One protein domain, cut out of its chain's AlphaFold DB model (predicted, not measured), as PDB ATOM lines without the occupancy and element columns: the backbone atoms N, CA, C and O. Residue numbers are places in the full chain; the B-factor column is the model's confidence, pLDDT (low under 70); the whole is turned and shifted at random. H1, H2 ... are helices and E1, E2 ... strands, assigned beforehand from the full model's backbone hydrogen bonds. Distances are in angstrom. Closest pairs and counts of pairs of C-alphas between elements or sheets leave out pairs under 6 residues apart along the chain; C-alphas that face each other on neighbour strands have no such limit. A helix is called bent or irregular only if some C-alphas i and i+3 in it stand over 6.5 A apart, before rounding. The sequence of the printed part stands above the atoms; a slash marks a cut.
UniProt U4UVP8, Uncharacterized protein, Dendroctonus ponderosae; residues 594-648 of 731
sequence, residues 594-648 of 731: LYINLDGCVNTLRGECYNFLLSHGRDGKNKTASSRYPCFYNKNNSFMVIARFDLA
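Overview. This is residues 594 to 648 of the 731 residues of an uncharacterized protein of Dendroctonus ponderosae (UniProt U4UVP8). This model has little regular structure: a loose tangle of loops with a short helix, H1, and a small two-stranded hairpin, E1 and E2, set apart from each other, while loops 602 to 607 and 620 to 625 stick out. The 55 printed residues run H1, E1, E2, a mixed class, with 18 residues in named elements. The antiparallel sheet has order E1 - E2. The whole is loose, radius of gyration of the C-alphas 12.7 A, spanning 37 by 33 by 19 A.

Along the chain. After residues 594 to 607, find C-alpha 608 at (-52.735, -35.161, 40.931), where H1 runs to 616, 12.1 A. E1 is residues 632 to 634, 7.1 A; E2, residues 637 to 642, runs 12.7 A to (-41.991, -41.423, 33.031).

Arrangement. Look at hairpin E1 and E2, antiparallel at 160 degrees: N 632 and O 642 are 2.8 A apart, within hydrogen-bond range. H1 and E2 are apart. H1 is irregular, only just: C-alphas 611 and 614 are 6.6 A apart. In H1, 2 of 5 O i to N i+4 and 3 of 6 O i to N i+3 pairs are within range.

Size, cuts and confidence. The printed part has no cut. H1 to E1 is a long link of 15 residues. Confidence is under 70 at residues 603 to 607 and 619 to 625.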
ATOM      1  N   LEU A 594     -40.697 -44.898  38.711       86.56
ATOM      2  CA  LEU A 594     -41.722 -44.064  38.080       86.56
ATOM      3  C   LEU A 594     -41.875 -42.749  38.858       86.56
ATOM      4  O   LEU A 594     -42.095 -42.777  40.068       86.56
ATOM      5  N   TYR A 595     -41.785 -41.614  38.170       85.44
ATOM      6  CA  TYR A 595     -41.941 -40.273  38.750       85.44
ATOM      7  C   TYR A 595     -43.205 -39.555  38.242       85.44
ATOM      8  O   TYR A 595     -43.844 -40.012  37.298       85.44
ATOM      9  N   ILE A 596     -43.581 -38.442  38.896       82.44
ATOM     10  CA  ILE A 596     -44.686 -37.553  38.475       82.44
ATOM     11  C   ILE A 596     -44.209 -36.215  37.844       82.44
ATOM     12  O   ILE A 596     -45.020 -35.361  37.487       82.44
ATOM     13  N   ASN A 597     -42.892 -36.069  37.652       81.19
ATOM     14  CA  ASN A 597     -42.161 -35.336  36.593       81.19
ATOM     15  C   ASN A 597     -40.658 -35.446  36.903       81.19
ATOM     16  O   ASN A 597     -40.290 -36.189  37.813       81.19
ATOM     17  N   LEU A 598     -39.800 -34.698  36.199       76.44
ATOM     18  CA  LEU A 598     -38.377 -34.550  36.547       76.44
ATOM     19  C   LEU A 598     -38.161 -34.274  38.050       76.44
ATOM     20  O   LEU A 598     -37.216 -34.790  38.638       76.44
ATOM     21  N   ASP A 599     -39.068 -33.507  38.664       77.56
ATOM     22  CA  ASP A 599     -39.022 -33.098  40.073       77.56
ATOM     23  C   ASP A 599     -39.829 -34.024  41.009       77.56
ATOM     24  O   ASP A 599     -39.823 -33.856  42.228       77.56
ATOM     25  N   GLY A 600     -40.571 -34.994  40.464       70.25
ATOM     26  CA  GLY A 600     -41.487 -35.852  41.216       70.25
ATOM     27  C   GLY A 600     -42.634 -35.123  41.921       70.25
ATOM     28  O   GLY A 600     -43.173 -35.664  42.885       70.25
ATOM     29  N   CYS A 601     -43.012 -33.920  41.480       70.62
ATOM     30  CA  CYS A 601     -43.949 -33.050  42.193       70.62
ATOM     31  C   CYS A 601     -44.889 -32.285  41.251       70.62
ATOM     32  O   CYS A 601     -44.459 -31.648  40.291       70.62
ATOM     33  N   VAL A 602     -46.186 -32.269  41.572       70.81
ATOM     34  CA  VAL A 602     -47.190 -31.434  40.890       70.81
ATOM     35  C   VAL A 602     -47.629 -30.288  41.798       70.81
ATOM     36  O   VAL A 602     -48.101 -30.501  42.912       70.81
ATOM     37  N   ASN A 603     -47.523 -29.054  41.305       57.09
ATOM     38  CA  ASN A 603     -47.868 -27.842  42.062       57.09
ATOM     39  C   ASN A 603     -49.391 -27.564  42.085       57.09
ATOM     40  O   ASN A 603     -49.824 -26.419  42.210       57.09
ATOM     41  N   THR A 604     -50.219 -28.600  41.916       50.69
ATOM     42  CA  THR A 604     -51.673 -28.511  41.749       50.69
ATOM     43  C   THR A 604     -52.405 -29.182  42.914       50.69
ATOM     44  O   THR A 604     -52.356 -30.393  43.108       50.69
ATOM     45  N   LEU A 605     -53.211 -28.408  43.651       45.34
ATOM     46  CA  LEU A 605     -54.083 -28.906  44.735       45.34
ATOM     47  C   LEU A 605     -55.254 -29.792  44.241       45.34
ATOM     48  O   LEU A 605     -56.174 -30.092  44.995       45.34
ATOM     49  N   ARG A 606     -55.232 -30.235  42.977       50.69
ATOM     50  CA  ARG A 606     -56.255 -31.083  42.332       50.69
ATOM     51  C   ARG A 606     -56.061 -32.582  42.591       50.69
ATOM     52  O   ARG A 606     -56.605 -33.407  41.868       50.69
ATOM     53  N   GLY A 607     -55.261 -32.935  43.597       60.66
ATOM     54  CA  GLY A 607     -55.002 -34.318  43.988       60.66
ATOM     55  C   GLY A 607     -54.051 -35.094  43.073       60.66
ATOM     56  O   GLY A 607     -53.826 -36.263  43.368       60.66
ATOM     57  N   GLU A 608     -53.467 -34.481  42.026       74.25
ATOM     58  CA  GLU A 608     -52.735 -35.161  40.931       74.25
ATOM     59  C   GLU A 608     -51.733 -36.248  41.395       74.25
ATOM     60  O   GLU A 608     -51.674 -37.297  40.764       74.25
ATOM     61  N   CYS A 609     -51.047 -36.101  42.539       72.88
ATOM     62  CA  CYS A 609     -50.187 -37.160  43.105       72.88
ATOM     63  C   CYS A 609     -50.922 -38.404  43.633       72.88
ATOM     64  O   CYS A 609     -50.492 -39.515  43.337       72.88
ATOM     65  N   TYR A 610     -52.013 -38.255  44.400       76.38
ATOM     66  CA  TYR A 610     -52.878 -39.403  44.731       76.38
ATOM     67  C   TYR A 610     -53.405 -40.012  43.436       76.38
ATOM     68  O   TYR A 610     -53.344 -41.222  43.218       76.38
ATOM     69  N   ASN A 611     -53.827 -39.109  42.556       77.75
ATOM     70  CA  ASN A 611     -54.335 -39.369  41.234       77.75
ATOM     71  C   ASN A 611     -53.364 -40.265  40.405       77.75
ATOM     72  O   ASN A 611     -53.789 -41.244  39.807       77.75
ATOM     73  N   PHE A 612     -52.047 -40.082  40.407       80.12
ATOM     74  CA  PHE A 612     -51.151 -40.961  39.629       80.12
ATOM     75  C   PHE A 612     -51.227 -42.461  40.000       80.12
ATOM     76  O   PHE A 612     -51.022 -43.337  39.155       80.12
ATOM     77  N   LEU A 613     -51.563 -42.772  41.255       79.12
ATOM     78  CA  LEU A 613     -51.316 -44.081  41.857       79.12
ATOM     79  C   LEU A 613     -52.357 -45.170  41.527       79.12
ATOM     80  O   LEU A 613     -51.981 -46.337  41.531       79.12
ATOM     81  N   LEU A 614     -53.621 -44.862  41.189       76.62
ATOM     82  CA  LEU A 614     -54.559 -45.919  40.724       76.62
ATOM     83  C   LEU A 614     -54.443 -46.227  39.226       76.62
ATOM     84  O   LEU A 614     -54.751 -47.350  38.832       76.62
ATOM     85  N   SER A 615     -54.000 -45.286  38.384       76.12
ATOM     86  CA  SER A 615     -53.804 -45.581  36.955       76.12
ATOM     87  C   SER A 615     -52.476 -46.294  36.701       76.12
ATOM     88  O   SER A 615     -52.477 -47.320  36.020       76.12
ATOM     89  N   HIS A 616     -51.378 -45.795  37.285       82.25
ATOM     90  CA  HIS A 616     -50.008 -46.264  37.023       82.25
ATOM     91  C   HIS A 616     -49.390 -47.117  38.151       82.25
ATOM     92  O   HIS A 616     -48.330 -47.710  37.956       82.25
ATOM     93  N   GLY A 617     -50.021 -47.178  39.330       74.69
ATOM     94  CA  GLY A 617     -49.539 -47.934  40.495       74.69
ATOM     95  C   GLY A 617     -50.138 -49.339  40.645       74.69
ATOM     96  O   GLY A 617     -50.050 -49.921  41.726       74.69
ATOM     97  N   ARG A 618     -50.759 -49.899  39.595       77.12
ATOM     98  CA  ARG A 618     -51.273 -51.280  39.614       77.12
ATOM     99  C   ARG A 618     -50.121 -52.245  39.349       77.12
ATOM    100  O   ARG A 618     -49.744 -52.486  38.208       77.12
ATOM    101  N   ASP A 619     -49.569 -52.809  40.417       69.19
ATOM    102  CA  ASP A 619     -48.394 -53.692  40.390       69.19
ATOM    103  C   ASP A 619     -48.720 -55.192  40.197       69.19
ATOM    104  O   ASP A 619     -47.847 -56.047  40.355       69.19
ATOM    105  N   GLY A 620     -49.979 -55.522  39.892       66.00
ATOM    106  CA  GLY A 620     -50.480 -56.891  39.718       66.00
ATOM    107  C   GLY A 620     -50.666 -57.699  41.013       66.00
ATOM    108  O   GLY A 620     -51.189 -58.821  40.977       66.00
ATOM    109  N   LYS A 621     -50.290 -57.164  42.186       60.97
ATOM    110  CA  LYS A 621     -50.571 -57.837  43.461       60.97
ATOM    111  C   LYS A 621     -52.088 -57.850  43.689       60.97
ATOM    112  O   LYS A 621     -52.772 -56.849  43.503       60.97
ATOM    113  N   ASN A 622     -52.604 -59.006  44.117       56.66
ATOM    114  CA  ASN A 622     -54.036 -59.365  44.183       56.66
ATOM    115  C   ASN A 622     -54.702 -59.812  42.858       56.66
ATOM    116  O   ASN A 622     -55.927 -59.773  42.762       56.66
ATOM    117  N   LYS A 623     -53.939 -60.349  41.889       60.62
ATOM    118  CA  LYS A 623     -54.466 -60.948  40.632       60.62
ATOM    119  C   LYS A 623     -55.145 -59.930  39.695       60.62
ATOM    120  O   LYS A 623     -56.043 -60.281  38.930       60.62
ATOM    121  N   THR A 624     -54.747 -58.669  39.790       62.44
ATOM    122  CA  THR A 624     -55.094 -57.599  38.849       62.44
ATOM    123  C   THR A 624     -54.104 -57.583  37.688       62.44
ATOM    124  O   THR A 624     -53.001 -58.123  37.800       62.44
ATOM    125  N   ALA A 625     -54.464 -56.941  36.578       66.81
ATOM    126  CA  ALA A 625     -53.480 -56.609  35.559       66.81
ATOM    127  C   ALA A 625     -52.427 -55.623  36.100       66.81
ATOM    128  O   ALA A 625     -52.744 -54.703  36.863       66.81
ATOM    129  N   SER A 626     -51.173 -55.798  35.681       77.31
ATOM    130  CA  SER A 626     -50.137 -54.779  35.845       77.31
ATOM    131  C   SER A 626     -50.413 -53.625  34.882       77.31
ATOM    132  O   SER A 626     -50.501 -53.869  33.678       77.31
ATOM    133  N   SER A 627     -50.510 -52.389  35.374       81.25
ATOM    134  CA  SER A 627     -50.780 -51.226  34.518       81.25
ATOM    135  C   SER A 627     -49.683 -51.035  33.471       81.25
ATOM    136  O   SER A 627     -48.530 -50.786  33.830       81.25
ATOM    137  N   ARG A 628     -50.061 -51.101  32.190       84.38
ATOM    138  CA  ARG A 628     -49.223 -50.709  31.049       84.38
ATOM    139  C   ARG A 628     -49.556 -49.271  30.652       84.38
ATOM    140  O   ARG A 628     -50.709 -48.857  30.719       84.38
ATOM    141  N   TYR A 629     -48.548 -48.510  30.251       86.12
ATOM    142  CA  TYR A 629     -48.686 -47.135  29.770       86.12
ATOM    143  C   TYR A 629     -47.433 -46.755  28.970       86.12
ATOM    144  O   TYR A 629     -46.350 -47.273  29.267       86.12
ATOM    145  N   PRO A 630     -47.534 -45.843  27.985       86.31
ATOM    146  CA  PRO A 630     -46.355 -45.295  27.329       86.31
ATOM    147  C   PRO A 630     -45.481 -44.611  28.379       86.31
ATOM    148  O   PRO A 630     -45.938 -43.716  29.084       86.31
ATOM    149  N   CYS A 631     -44.225 -45.029  28.499       88.06
ATOM    150  CA  CYS A 631     -43.235 -44.348  29.318       88.06
ATOM    151  C   CYS A 631     -41.911 -44.244  28.571       88.06
ATOM    152  O   CYS A 631     -41.630 -44.974  27.623       88.06
ATOM    153  N   PHE A 632     -41.116 -43.283  29.003       88.19
ATOM    154  CA  PHE A 632     -39.913 -42.838  28.347       88.19
ATOM    155  C   PHE A 632     -38.805 -42.827  29.391       88.19
ATOM    156  O   PHE A 632     -39.014 -42.569  30.582       88.19
ATOM    157  N   TYR A 633     -37.635 -43.218  28.925       86.88
ATOM    158  CA  TYR A 633     -36.545 -43.739  29.726       86.88
ATOM    159  C   TYR A 633     -35.254 -43.095  29.254       86.88
ATOM    160  O   TYR A 633     -35.167 -42.579  28.134       86.88
ATOM    161  N   ASN A 634     -34.231 -43.072  30.100       82.56
ATOM    162  CA  ASN A 634     -32.947 -42.582  29.642       82.56
ATOM    163  C   ASN A 634     -32.174 -43.744  29.028       82.56
ATOM    164  O   ASN A 634     -31.922 -44.714  29.729       82.56
ATOM    165  N   LYS A 635     -31.767 -43.646  27.756       83.56
ATOM    166  CA  LYS A 635     -31.014 -44.714  27.072       83.56
ATOM    167  C   LYS A 635     -29.681 -45.057  27.766       83.56
ATOM    168  O   LYS A 635     -29.159 -46.150  27.568       83.56
ATOM    169  N   ASN A 636     -29.186 -44.163  28.627       81.88
ATOM    170  CA  ASN A 636     -27.941 -44.295  29.381       81.88
ATOM    171  C   ASN A 636     -28.154 -44.492  30.903       81.88
ATOM    172  O   ASN A 636     -27.167 -44.626  31.624       81.88
ATOM    173  N   ASN A 637     -29.389 -44.457  31.433       81.19
ATOM    174  CA  ASN A 637     -29.638 -44.492  32.885       81.19
ATOM    175  C   ASN A 637     -31.026 -45.061  33.261       81.19
ATOM    176  O   ASN A 637     -32.061 -44.475  32.951       81.19
ATOM    177  N   SER A 638     -31.054 -46.157  34.024       82.00
ATOM    178  CA  SER A 638     -32.292 -46.795  34.501       82.00
ATOM    179  C   SER A 638     -32.934 -46.134  35.727       82.00
ATOM    180  O   SER A 638     -33.995 -46.569  36.161       82.00
ATOM    181  N   PHE A 639     -32.323 -45.100  36.319       80.31
ATOM    182  CA  PHE A 639     -32.768 -44.534  37.598       80.31
ATOM    183  C   PHE A 639     -34.247 -44.112  37.608       80.31
ATOM    184  O   PHE A 639     -34.948 -44.411  38.576       80.31
ATOM    185  N   MET A 640     -34.734 -43.463  36.540       82.88
ATOM    186  CA  MET A 640     -36.105 -42.941  36.450       82.88
ATOM    187  C   MET A 640     -36.728 -43.084  35.047       82.88
ATOM    188  O   MET A 640     -36.033 -42.956  34.038       82.88
ATOM    189  N   VAL A 641     -38.040 -43.355  34.999       87.94
ATOM    190  CA  VAL A 641     -38.884 -43.518  33.789       87.94
ATOM    191  C   VAL A 641     -40.265 -42.895  33.989       87.94
ATOM    192  O   VAL A 641     -40.716 -42.795  35.126       87.94
ATOM    193  N   ILE A 642     -40.917 -42.428  32.913       88.31
ATOM    194  CA  ILE A 642     -41.991 -41.423  33.031       88.31
ATOM    195  C   ILE A 642     -42.829 -41.251  31.694       88.31
ATOM    196  O   ILE A 642     -42.238 -41.366  30.633       88.31
ATOM    197  N   ALA A 643     -44.168 -40.987  31.680       84.06
ATOM    198  CA  ALA A 643     -45.185 -40.978  30.531       84.06
ATOM    199  C   ALA A 643     -45.554 -39.679  29.653       84.06
ATOM    200  O   ALA A 643     -44.947 -39.489  28.604       84.06
ATOM    201  N   ARG A 644     -46.457 -38.719  30.055       78.38
ATOM    202  CA  ARG A 644     -46.638 -37.281  29.565       78.38
ATOM    203  C   ARG A 644     -45.389 -36.288  29.621       78.38
ATOM    204  O   ARG A 644     -45.248 -35.534  30.587       78.38
ATOM    205  N   PHE A 645     -44.456 -36.207  28.662       78.19
ATOM    206  CA  PHE A 645     -43.487 -35.064  28.527       78.19
ATOM    207  C   PHE A 645     -43.752 -34.391  27.208       78.19
ATOM    208  O   PHE A 645     -44.197 -35.038  26.264       78.19
ATOM    209  N   ASP A 646     -43.400 -33.120  27.122       74.44
ATOM    210  CA  ASP A 646     -43.468 -32.424  25.857       74.44
ATOM    211  C   ASP A 646     -42.291 -31.459  25.740       74.44
ATOM    212  O   ASP A 646     -42.362 -30.295  26.129       74.44
ATOM    213  N   LEU A 647     -41.185 -31.966  25.192       75.56
ATOM    214  CA  LEU A 647     -39.999 -31.161  24.913       75.56
ATOM    215  C   LEU A 647     -40.307 -30.018  23.934       75.56
ATOM    216  O   LEU A 647     -39.671 -28.969  24.015       75.56
ATOM    217  N   ALA A 648     -41.277 -30.193  23.030       75.19
ATOM    218  CA  ALA A 648     -41.669 -29.165  22.072       75.19
ATOM    219  C   ALA A 648     -42.455 -28.042  22.765       75.19
ATOM    220  O   ALA A 648     -42.129 -26.868  22.573       75.19
TER     221      ALA A 648